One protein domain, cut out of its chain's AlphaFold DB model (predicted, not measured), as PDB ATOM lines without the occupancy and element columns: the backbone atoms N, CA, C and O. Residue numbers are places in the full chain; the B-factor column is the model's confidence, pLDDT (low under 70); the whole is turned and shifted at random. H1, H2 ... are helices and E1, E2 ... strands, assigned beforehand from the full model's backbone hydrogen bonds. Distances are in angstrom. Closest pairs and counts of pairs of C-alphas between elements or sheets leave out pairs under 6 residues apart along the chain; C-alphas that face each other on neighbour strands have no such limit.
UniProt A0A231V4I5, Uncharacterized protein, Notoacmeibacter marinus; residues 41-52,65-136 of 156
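Overview. This is residues 41 to 52 and 65 to 136 of the 156 residues of an uncharacterized protein of Notoacmeibacter marinus (UniProt A0A231V4I5). One long strand, E2, runs along much of the length, paired near its last residues with the short E1, while H3 packs on its earlier part and the long H1 crosses H3 steeply. Short H4 forms the far end. The printed part has 84 residues with four named helices and two named strands, in the order E1, H1, H2, H3, E2, H4; the sheet is antiparallel and the class is mixed, helices and strands. The whole is only just loose, close to compact, with a radius of gyration of the C-alphas of 14.6 A, and elongated, spanning 43 by 24 by 23 A.

Along the chain. E1 is residues 47 to 52, beginning at C-alpha 47 (53.212, 37.084, 18.981). H1 is residues 65 to 85, 30.2 A long, H2 residues 88 to 96, and H3 residues 98 to 112, 20.9 A. E2 is residues 119 to 130, 33.0 A, and H4 residues 131 to 136, ending at C-alpha 136 (47.952, 49.910, 23.717).

Arrangement. E1 and E2 are antiparallel at 148 degrees, with N 50 and O 129 2.9 A apart, within hydrogen-bond range. The closest C-alphas of E1 and H4, Gly 49 and Ala 131, are 4.3 A apart; those of H3 and E2, Ala 102 and Leu 121, 5.7 A. H1, with residues 71 to 79 alone, touches H3 at a steep tilt of 64 degrees, opposite ways, closest at C-alphas 74 and 109, 4.8 A. H2 and H3 only just touch, only at the corner, with 3 pairs of C-alphas within 8 A, the closest those of His 94 and Leu 101, 6.1 A. H1 and E2 are apart. Every O i to N i+4 pair is within range in H1, H3 and H4, and 3 of 5 in H2.

Size, cuts and confidence. The C-alphas farthest apart, Asp 116 and Gln 136, are 45.3 A apart. Residues 53 to 64 are not printed; C-alphas 52 and 65 stand 25.0 A apart across this cut. Of the links printed whole, none is long. Model confidence is under 70 at residues 94 to 96 and 133 to 136.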
ATOM      1  N   ILE A  41      50.893  32.956  17.063       83.44
ATOM      2  CA  ILE A  41      52.268  33.196  16.624       83.44
ATOM      3  C   ILE A  41      52.288  33.333  15.094       83.44
ATOM      4  O   ILE A  41      51.484  32.739  14.384       83.44
ATOM      5  N   SER A  42      53.124  34.222  14.562       81.31
ATOM      6  CA  SER A  42      53.342  34.321  13.115       81.31
ATOM      7  C   SER A  42      54.343  33.274  12.630       81.31
ATOM      8  O   SER A  42      55.105  32.709  13.410       81.31
ATOM      9  N   GLY A  43      54.443  33.091  11.309       77.25
ATOM     10  CA  GLY A  43      55.491  32.251  10.713       77.25
ATOM     11  C   GLY A  43      56.928  32.679  11.062       77.25
ATOM     12  O   GLY A  43      57.837  31.860  10.972       77.25
ATOM     13  N   ASP A  44      57.125  33.925  11.510       85.19
ATOM     14  CA  ASP A  44      58.420  34.465  11.945       85.19
ATOM     15  C   ASP A  44      58.674  34.295  13.459       85.19
ATOM     16  O   ASP A  44      59.715  34.715  13.962       85.19
ATOM     17  N   GLY A  45      57.740  33.684  14.202       81.81
ATOM     18  CA  GLY A  45      57.864  33.439  15.644       81.81
ATOM     19  C   GLY A  45      57.412  34.597  16.544       81.81
ATOM     20  O   GLY A  45      57.604  34.539  17.758       81.81
ATOM     21  N   GLU A  46      56.799  35.639  15.983       86.56
ATOM     22  CA  GLU A  46      56.323  36.804  16.737       86.56
ATOM     23  C   GLU A  46      54.889  36.602  17.247       86.56
ATOM     24  O   GLU A  46      54.035  36.076  16.533       86.56
ATOM     25  N   ILE A  47      54.588  37.085  18.459       85.19
ATOM     26  CA  ILE A  47      53.212  37.084  18.981       85.19
ATOM     27  C   ILE A  47      52.416  38.185  18.276       85.19
ATOM     28  O   ILE A  47      52.619  39.381  18.515       85.19
ATOM     29  N   VAL A  48      51.473  37.776  17.429       84.69
ATOM     30  CA  VAL A  48      50.609  38.681  16.655       84.69
ATOM     31  C   VAL A  48      49.255  38.912  17.315       84.69
ATOM     32  O   VAL A  48      48.609  39.933  17.075       84.69
ATOM     33  N   GLY A  49      48.846  38.014  18.205       86.38
ATOM     34  CA  GLY A  49      47.571  38.098  18.895       86.38
ATOM     35  C   GLY A  49      47.485  37.156  20.076       86.38
ATOM     36  O   GLY A  49      48.408  36.397  20.370       86.38
ATOM     37  N   TYR A  50      46.342  37.217  20.730       86.19
ATOM     38  CA  TYR A  50      45.943  36.282  21.758       86.19
ATOM     39  C   TYR A  50      44.528  35.826  21.468       86.19
ATOM     40  O   TYR A  50      43.732  36.530  20.848       86.19
ATOM     41  N   GLN A  51      44.245  34.636  21.948       83.81
ATOM     42  CA  GLN A  51      42.994  33.952  21.774       83.81
ATOM     43  C   GLN A  51      42.518  33.540  23.161       83.81
ATOM     44  O   GLN A  51      43.258  32.879  23.885       83.81
ATOM     45  N   SER A  52      41.330  33.981  23.563       88.50
ATOM     46  CA  SER A  52      40.764  33.693  24.882       88.50
ATOM     47  C   SER A  52      39.533  32.811  24.786       88.50
ATOM     48  O   SER A  52      38.700  33.029  23.911       88.50
ATOM     49  N   ALA A  65      35.942  21.079  47.233       86.56
ATOM     50  CA  ALA A  65      36.797  22.114  46.636       86.56
ATOM     51  C   ALA A  65      38.121  21.568  46.062       86.56
ATOM     52  O   ALA A  65      38.604  22.042  45.037       86.56
ATOM     53  N   ARG A  66      38.695  20.533  46.692       89.06
ATOM     54  CA  ARG A  66      39.893  19.847  46.185       89.06
ATOM     55  C   ARG A  66      39.641  19.166  44.839       89.06
ATOM     56  O   ARG A  66      40.490  19.253  43.962       89.06
ATOM     57  N   THR A  67      38.500  18.504  44.686       89.12
ATOM     58  CA  THR A  67      38.091  17.837  43.445       89.12
ATOM     59  C   THR A  67      37.857  18.847  42.334       89.12
ATOM     60  O   THR A  67      38.411  18.685  41.253       89.12
ATOM     61  N   LEU A  68      37.158  19.945  42.634       87.69
ATOM     62  CA  LEU A  68      36.976  21.037  41.679       87.69
ATOM     63  C   LEU A  68      38.320  21.610  41.209       87.69
ATOM     64  O   LEU A  68      38.512  21.862  40.024       87.69
ATOM     65  N   ARG A  69      39.282  21.772  42.127       90.50
ATOM     66  CA  ARG A  69      40.620  22.255  41.765       90.50
ATOM     67  C   ARG A  69      41.374  21.268  40.872       90.50
ATOM     68  O   ARG A  69      42.093  21.714  39.987       90.50
ATOM     69  N   MET A  70      41.231  19.962  41.097       92.31
ATOM     70  CA  MET A  70      41.832  18.943  40.225       92.31
ATOM     71  C   MET A  70      41.207  18.963  38.830       92.31
ATOM     72  O   MET A  70      41.947  18.909  37.857       92.31
ATOM     73  N   LEU A  71      39.882  19.108  38.733       92.19
ATOM     74  CA  LEU A  71      39.186  19.268  37.455       92.19
ATOM     75  C   LEU A  71      39.681  20.503  36.699       92.19
ATOM     76  O   LEU A  71      40.050  20.406  35.536       92.19
ATOM     77  N   GLN A  72      39.753  21.648  37.378       92.00
ATOM     78  CA  GLN A  72      40.255  22.876  36.769       92.00
ATOM     79  C   GLN A  72      41.682  22.701  36.230       92.00
ATOM     80  O   GLN A  72      41.955  23.099  35.104       92.00
ATOM     81  N   LEU A  73      42.580  22.092  37.013       93.19
ATOM     82  CA  LEU A  73      43.950  21.819  36.573       93.19
ATOM     83  C   LEU A  73      43.982  20.865  35.376       93.19
ATOM     84  O   LEU A  73      44.724  21.111  34.437       93.19
ATOM     85  N   ALA A  74      43.152  19.819  35.379       94.25
ATOM     86  CA  ALA A  74      43.063  18.895  34.256       94.25
ATOM     87  C   ALA A  74      42.615  19.604  32.969       94.25
ATOM     88  O   ALA A  74      43.196  19.357  31.921       94.25
ATOM     89  N   ILE A  75      41.640  20.517  33.047       94.06
ATOM     90  CA  ILE A  75      41.181  21.311  31.895       94.06
ATOM     91  C   ILE A  75      42.263  22.299  31.433       94.06
ATOM     92  O   ILE A  75      42.512  22.411  30.234       94.06
ATOM     93  N   GLU A  76      42.928  22.993  32.364       93.19
ATOM     94  CA  GLU A  76      44.050  23.893  32.055       93.19
ATOM     95  C   GLU A  76      45.192  23.136  31.354       93.19
ATOM     96  O   GLU A  76      45.719  23.606  30.345       93.19
ATOM     97  N   ASP A  77      45.546  21.946  31.842       93.88
ATOM     98  CA  ASP A  77      46.582  21.096  31.253       93.88
ATOM     99  C   ASP A  77      46.177  20.578  29.866       93.88
ATOM    100  O   ASP A  77      46.990  20.632  28.943       93.88
ATOM    101  N   SER A  78      44.923  20.142  29.685       93.50
ATOM    102  CA  SER A  78      44.376  19.762  28.373       93.50
ATOM    103  C   SER A  78      44.472  20.912  27.371       93.50
ATOM    104  O   SER A  78      44.936  20.731  26.248       93.50
ATOM    105  N   PHE A  79      44.107  22.126  27.787       92.38
ATOM    106  CA  PHE A  79      44.179  23.303  26.925       92.38
ATOM    107  C   PHE A  79      45.621  23.675  26.566       92.38
ATOM    108  O   PHE A  79      45.914  23.975  25.410       92.38
ATOM    109  N   ASN A  80      46.542  23.610  27.529       91.12
ATOM    110  CA  ASN A  80      47.963  23.855  27.281       91.12
ATOM    111  C   ASN A  80      48.573  22.816  26.329       91.12
ATOM    112  O   ASN A  80      49.393  23.168  25.479       91.12
ATOM    113  N   GLU A  81      48.179  21.549  26.446       91.62
ATOM    114  CA  GLU A  81      48.621  20.495  25.532       91.62
ATOM    115  C   GLU A  81      48.052  20.681  24.126       91.62
ATOM    116  O   GLU A  81      48.792  20.570  23.147       91.62
ATOM    117  N   TRP A  82      46.770  21.032  24.017       89.31
ATOM    118  CA  TRP A  82      46.151  21.387  22.745       89.31
ATOM    119  C   TRP A  82      46.911  22.542  22.073       89.31
ATOM    120  O   TRP A  82      47.354  22.409  20.936       89.31
ATOM    121  N   ILE A  83      47.222  23.618  22.806       88.19
ATOM    122  CA  ILE A  83      48.060  24.718  22.291       88.19
ATOM    123  C   ILE A  83      49.423  24.224  21.797       88.19
ATOM    124  O   ILE A  83      49.904  24.683  20.764       88.19
ATOM    125  N   ALA A  84      50.075  23.343  22.554       87.50
ATOM    126  CA  ALA A  84      51.423  22.880  22.242       87.50
ATOM    127  C   ALA A  84      51.477  21.939  21.028       87.50
ATOM    128  O   ALA A  84      52.545  21.774  20.437       87.50
ATOM    129  N   THR A  85      50.355  21.305  20.680       87.75
ATOM    130  CA  THR A  85      50.277  20.280  19.630       87.75
ATOM    131  C   THR A  85      49.540  20.741  18.373       87.75
ATOM    132  O   THR A  85      49.792  20.185  17.303       87.75
ATOM    133  N   SER A  86      48.687  21.763  18.464       84.19
ATOM    134  CA  SER A  86      47.954  22.336  17.332       84.19
ATOM    135  C   SER A  86      48.764  23.390  16.574       84.19
ATOM    136  O   SER A  86      49.507  24.177  17.165       84.19
ATOM    137  N   SER A  87      48.590  23.456  15.250       82.00
ATOM    138  CA  SER A  87      49.133  24.560  14.448       82.00
ATOM    139  C   SER A  87      48.328  25.854  14.643       82.00
ATOM    140  O   SER A  87      47.209  25.837  15.149       82.00
ATOM    141  N   ASP A  88      48.875  27.009  14.245       75.75
ATOM    142  CA  ASP A  88      48.132  28.281  14.275       75.75
ATOM    143  C   ASP A  88      46.831  28.237  13.459       75.75
ATOM    144  O   ASP A  88      45.838  28.840  13.869       75.75
ATOM    145  N   ASP A  89      46.828  27.527  12.329       76.75
ATOM    146  CA  ASP A  89      45.647  27.395  11.475       76.75
ATOM    147  C   ASP A  89      44.594  26.486  12.129       76.75
ATOM    148  O   ASP A  89      43.431  26.884  12.201       76.75
ATOM    149  N   ASP A  90      45.002  25.362  12.734       76.75
ATOM    150  CA  ASP A  90      44.090  24.491  13.499       76.75
ATOM    151  C   ASP A  90      43.459  25.250  14.677       76.75
ATOM    152  O   ASP A  90      42.265  25.136  14.950       76.75
ATOM    153  N   ARG A  91      44.252  26.072  15.379       78.50
ATOM    154  CA  ARG A  91      43.767  26.875  16.512       78.50
ATOM    155  C   ARG A  91      42.773  27.950  16.090       78.50
ATOM    156  O   ARG A  91      41.902  28.308  16.880       78.50
ATOM    157  N   ARG A  92      42.897  28.478  14.871       74.31
ATOM    158  CA  ARG A  92      41.917  29.410  14.299       74.31
ATOM    159  C   ARG A  92      40.634  28.687  13.905       74.31
ATOM    160  O   ARG A  92      39.568  29.158  14.276       74.31
ATOM    161  N   GLU A  93      40.739  27.541  13.235       75.19
ATOM    162  CA  GLU A  93      39.585  26.752  12.786       75.19
ATOM    163  C   GLU A  93      38.748  26.222  13.961       75.19
ATOM    164  O   GLU A  93      37.534  26.404  14.003       75.19
ATOM    165  N   HIS A  94      39.391  25.643  14.977       69.88
ATOM    166  CA  HIS A  94      38.694  25.091  16.144       69.88
ATOM    167  C   HIS A  94      38.053  26.143  17.052       69.88
ATOM    168  O   HIS A  94      37.216  25.808  17.883       69.88
ATOM    169  N   PHE A  95      38.424  27.413  16.915       68.06
ATOM    170  CA  PHE A  95      37.778  28.485  17.667       68.06
ATOM    171  C   PHE A  95      36.500  29.004  17.024       68.06
ATOM    172  O   PHE A  95      35.682  29.598  17.731       68.06
ATOM    173  N   ASP A  96      36.308  28.744  15.731       69.56
ATOM    174  CA  ASP A  96      35.016  28.930  15.080       69.56
ATOM    175  C   ASP A  96      34.029  27.814  15.491       69.56
ATOM    176  O   ASP A  96      32.815  28.019  15.450       69.56
ATOM    177  N   ASP A  97      34.539  26.666  15.966       82.75
ATOM    178  CA  ASP A  97      33.755  25.548  16.505       82.75
ATOM    179  C   ASP A  97      34.042  25.276  17.994       82.75
ATOM    180  O   ASP A  97      34.672  24.293  18.400       82.75
ATOM    181  N   LEU A  98      33.516  26.170  18.830       81.88
ATOM    182  CA  LEU A  98      33.674  26.121  20.283       81.88
ATOM    183  C   LEU A  98      33.106  24.863  20.942       81.88
ATOM    184  O   LEU A  98      33.590  24.472  22.004       81.88
ATOM    185  N   PHE A  99      32.107  24.225  20.329       83.56
ATOM    186  CA  PHE A  99      31.544  22.981  20.849       83.56
ATOM    187  C   PHE A  99      32.544  21.839  20.713       83.56
ATOM    188  O   PHE A  99      32.806  21.145  21.692       83.56
ATOM    189  N   SER A 100      33.160  21.697  19.537       86.06
ATOM    190  CA  SER A 100      34.189  20.681  19.309       86.06
ATOM    191  C   SER A 100      35.415  20.889  20.202       86.06
ATOM    192  O   SER A 100      35.990  19.918  20.696       86.06
ATOM    193  N   LEU A 101      35.813  22.142  20.456       87.31
ATOM    194  CA  LEU A 101      36.912  22.431  21.380       87.31
ATOM    195  C   LEU A 101      36.555  22.071  22.829       87.31
ATOM    196  O   LEU A 101      37.368  21.458  23.515       87.31
ATOM    197  N   ALA A 102      35.355  22.418  23.300       90.19
ATOM    198  CA  ALA A 102      34.911  22.057  24.645       90.19
ATOM    199  C   ALA A 102      34.847  20.533  24.838       90.19
ATOM    200  O   ALA A 102      35.401  20.033  25.812       90.19
ATOM    201  N   ASP A 103      34.275  19.796  23.882       90.38
ATOM    202  CA  ASP A 103      34.199  18.327  23.916       90.38
ATOM    203  C   ASP A 103      35.598  17.685  23.920       90.38
ATOM    204  O   ASP A 103      35.895  16.778  24.703       90.38
ATOM    205  N   HIS A 104      36.521  18.222  23.112       90.88
ATOM    206  CA  HIS A 104      37.909  17.766  23.100       90.88
ATOM    207  C   HIS A 104      38.594  17.964  24.458       90.88
ATOM    208  O   HIS A 104      39.214  17.032  24.978       90.88
ATOM    209  N   LEU A 105      38.477  19.161  25.041       92.25
ATOM    210  CA  LEU A 105      39.067  19.490  26.339       92.25
ATOM    211  C   LEU A 105      38.437  18.682  27.475       92.25
ATOM    212  O   LEU A 105      39.152  18.274  28.392       92.25
ATOM    213  N   GLU A 106      37.129  18.434  27.410       93.06
ATOM    214  CA  GLU A 106      36.404  17.593  28.357       93.06
ATOM    215  C   GLU A 106      36.932  16.161  28.333       93.06
ATOM    216  O   GLU A 106      37.368  15.652  29.366       93.06
ATOM    217  N   SER A 107      36.950  15.534  27.155       92.62
ATOM    218  CA  SER A 107      37.445  14.169  26.955       92.62
ATOM    219  C   SER A 107      38.874  14.016  27.486       92.62
ATOM    220  O   SER A 107      39.174  13.159  28.319       92.62
ATOM    221  N   GLN A 108      39.738  14.960  27.120       91.94
ATOM    222  CA  GLN A 108      41.108  15.033  27.598       91.94
ATOM    223  C   GLN A 108      41.220  15.244  29.120       91.94
ATOM    224  O   GLN A 108      42.093  14.659  29.772       91.94
ATOM    225  N   ALA A 109      40.374  16.085  29.716       91.75
ATOM    226  CA  ALA A 109      40.377  16.312  31.157       91.75
ATOM    227  C   ALA A 109      39.887  15.074  31.922       91.75
ATOM    228  O   ALA A 109      40.459  14.744  32.961       91.75
ATOM    229  N   ARG A 110      38.888  14.353  31.394       92.31
ATOM    230  CA  ARG A 110      38.405  13.079  31.954       92.31
ATOM    231  C   ARG A 110      39.504  12.023  31.970       92.31
ATOM    232  O   ARG A 110      39.721  11.415  33.011       92.31
ATOM    233  N   ASP A 111      40.259  11.881  30.883       91.12
ATOM    234  CA  ASP A 111      41.383  10.936  30.816       91.12
ATOM    235  C   ASP A 111      42.486  11.252  31.843       91.12
ATOM    236  O   ASP A 111      43.137  10.352  32.381       91.12
ATOM    237  N   ARG A 112      42.701  12.541  32.140       89.94
ATOM    238  CA  ARG A 112      43.672  12.998  33.149       89.94
ATOM    239  C   ARG A 112      43.158  12.837  34.576       89.94
ATOM    240  O   ARG A 112      43.951  12.666  35.507       89.94
ATOM    241  N   LEU A 113      41.847  12.917  34.776       88.44
ATOM    242  CA  LEU A 113      41.231  12.767  36.083       88.44
ATOM    243  C   LEU A 113      41.226  11.296  36.490       88.44
ATOM    244  O   LEU A 113      40.435  10.486  36.034       88.44
ATOM    245  N   ALA A 114      42.073  10.957  37.458       79.31
ATOM    246  CA  ALA A 114      42.084   9.635  38.086       79.31
ATOM    247  C   ALA A 114      40.907   9.414  39.067       79.31
ATOM    248  O   ALA A 114      41.043   8.678  40.048       79.31
ATOM    249  N   ILE A 115      39.784  10.102  38.862       79.50
ATOM    250  CA  ILE A 115      38.593  10.071  39.710       79.50
ATOM    251  C   ILE A 115      37.342   9.990  38.840       79.50
ATOM    252  O   ILE A 115      37.287  10.590  37.772       79.50
ATOM    253  N   ASP A 116      36.336   9.276  39.331       82.75
ATOM    254  CA  ASP A 116      35.030   9.206  38.684       82.75
ATOM    255  C   ASP A 116      34.248  10.485  39.020       82.75
ATOM    256  O   ASP A 116      33.777  10.662  40.147       82.75
ATOM    257  N   LEU A 117      34.241  11.438  38.085       85.62
ATOM    258  CA  LEU A 117      33.542  12.717  38.196       85.62
ATOM    259  C   LEU A 117      32.726  12.948  36.925       85.62
ATOM    260  O   LEU A 117      33.279  13.033  35.828       85.62
ATOM    261  N   GLU A 118      31.416  13.095  37.090       89.75
ATOM    262  CA  GLU A 118      30.501  13.444  36.009       89.75
ATOM    263  C   GLU A 118      30.406  14.968  35.881       89.75
ATOM    264  O   GLU A 118      29.963  15.659  36.805       89.75
ATOM    265  N   PHE A 119      30.878  15.499  34.754       91.50
ATOM    266  CA  PHE A 119      30.821  16.920  34.441       91.50
ATOM    267  C   PHE A 119      30.739  17.133  32.933       91.50
ATOM    268  O   PHE A 119      31.399  16.406  32.207       91.50
ATOM    269  N   ASP A 120      30.030  18.159  32.487       91.56
ATOM    270  CA  ASP A 120      30.055  18.607  31.097       91.56
ATOM    271  C   ASP A 120      30.817  19.930  31.004       91.56
ATOM    272  O   ASP A 120      30.743  20.773  31.911       91.56
ATOM    273  N   LEU A 121      31.540  20.133  29.905       91.75
ATOM    274  CA  LEU A 121      32.216  21.391  29.619       91.75
ATOM    275  C   LEU A 121      31.452  22.185  28.560       91.75
ATOM    276  O   LEU A 121      31.223  21.728  27.445       91.75
ATOM    277  N   VAL A 122      31.091  23.421  28.893       90.38
ATOM    278  CA  VAL A 122      30.360  24.316  27.993       90.38
ATOM    279  C   VAL A 122      31.245  25.496  27.634       90.38
ATOM    280  O   VAL A 122      31.645  26.268  28.507       90.38
ATOM    281  N   ALA A 123      31.528  25.671  26.345       88.75
ATOM    282  CA  ALA A 123      32.146  26.896  25.865       88.75
ATOM    283  C   ALA A 123      31.120  28.029  25.809       88.75
ATOM    284  O   ALA A 123      30.079  27.919  25.163       88.75
ATOM    285  N   LEU A 124      31.428  29.126  26.500       86.25
ATOM    286  CA  LEU A 124      30.557  30.293  26.577       86.25
ATOM    287  C   LEU A 124      30.882  31.317  25.495       86.25
ATOM    288  O   LEU A 124      29.990  31.882  24.866       86.25
ATOM    289  N   GLN A 125      32.172  31.601  25.337       85.19
ATOM    290  CA  GLN A 125      32.655  32.680  24.493       85.19
ATOM    291  C   GLN A 125      34.096  32.414  24.094       85.19
ATOM    292  O   GLN A 125      34.900  31.908  24.885       85.19
ATOM    293  N   SER A 126      34.424  32.840  22.884       84.06
ATOM    294  CA  SER A 126      35.793  33.028  22.466       84.06
ATOM    295  C   SER A 126      36.010  34.399  21.861       84.06
ATOM    296  O   SER A 126      35.099  34.985  21.283       84.06
ATOM    297  N   ASP A 127      37.236  34.895  21.994       83.81
ATOM    298  CA  ASP A 127      37.670  36.125  21.347       83.81
ATOM    299  C   ASP A 127      39.098  35.975  20.828       83.81
ATOM    300  O   ASP A 127      39.934  35.293  21.428       83.81
ATOM    301  N   ILE A 128      39.385  36.671  19.729       82.12
ATOM    302  CA  ILE A 128      40.738  36.883  19.220       82.12
ATOM    303  C   ILE A 128      41.010  38.380  19.255       82.12
ATOM    304  O   ILE A 128      40.251  39.170  18.700       82.12
ATOM    305  N   PHE A 129      42.116  38.771  19.877       84.00
ATOM    306  CA  PHE A 129      42.517  40.167  19.982       84.00
ATOM    307  C   PHE A 129      43.979  40.352  19.583       84.00
ATOM    308  O   PHE A 129      44.848  39.519  19.862       84.00
ATOM    309  N   ALA A 130      44.263  41.451  18.883       82.12
ATOM    310  CA  ALA A 130      45.592  41.706  18.350       82.12
ATOM    311  C   ALA A 130      46.566  42.091  19.472       82.12
ATOM    312  O   ALA A 130      46.263  42.916  20.334       82.12
ATOM    313  N   ALA A 131      47.800  41.584  19.419       78.88
ATOM    314  CA  ALA A 131      48.806  41.879  20.441       78.88
ATOM    315  C   ALA A 131      49.198  43.370  20.469       78.88
ATOM    316  O   ALA A 131      49.678  43.877  21.485       78.88
ATOM    317  N   ALA A 132      49.007  44.080  19.351       72.00
ATOM    318  CA  ALA A 132      49.165  45.530  19.272       72.00
ATOM    319  C   ALA A 132      48.082  46.272  20.077       72.00
ATOM    320  O   ALA A 132      48.403  47.218  20.796       72.00
ATOM    321  N   GLU A 133      46.831  45.810  20.018       64.69
ATOM    322  CA  GLU A 133      45.711  46.369  20.784       64.69
ATOM    323  C   GLU A 133      45.863  46.079  22.281       64.69
ATOM    324  O   GLU A 133      45.670  46.971  23.107       64.69
ATOM    325  N   THR A 134      46.305  44.871  22.657       61.25
ATOM    326  CA  THR A 134      46.614  44.534  24.058       61.25
ATOM    327  C   THR A 134      47.680  45.460  24.632       61.25
ATOM    328  O   THR A 134      47.531  45.975  25.738       61.25
ATOM    329  N   ARG A 135      48.756  45.711  23.871       60.25
ATOM    330  CA  ARG A 135      49.840  46.609  24.290       60.25
ATOM    331  C   ARG A 135      49.349  48.044  24.465       60.25
ATOM    332  O   ARG A 135      49.697  48.660  25.465       60.25
ATOM    333  N   GLN A 136      48.520  48.565  23.563       58.62
ATOM    334  CA  GLN A 136      47.952  49.910  23.717       58.62
ATOM    335  C   GLN A 136      47.071  50.026  24.972       58.62
ATOM    336  O   GLN A 136      47.258  50.948  25.762       58.62
TER     337      GLN A 136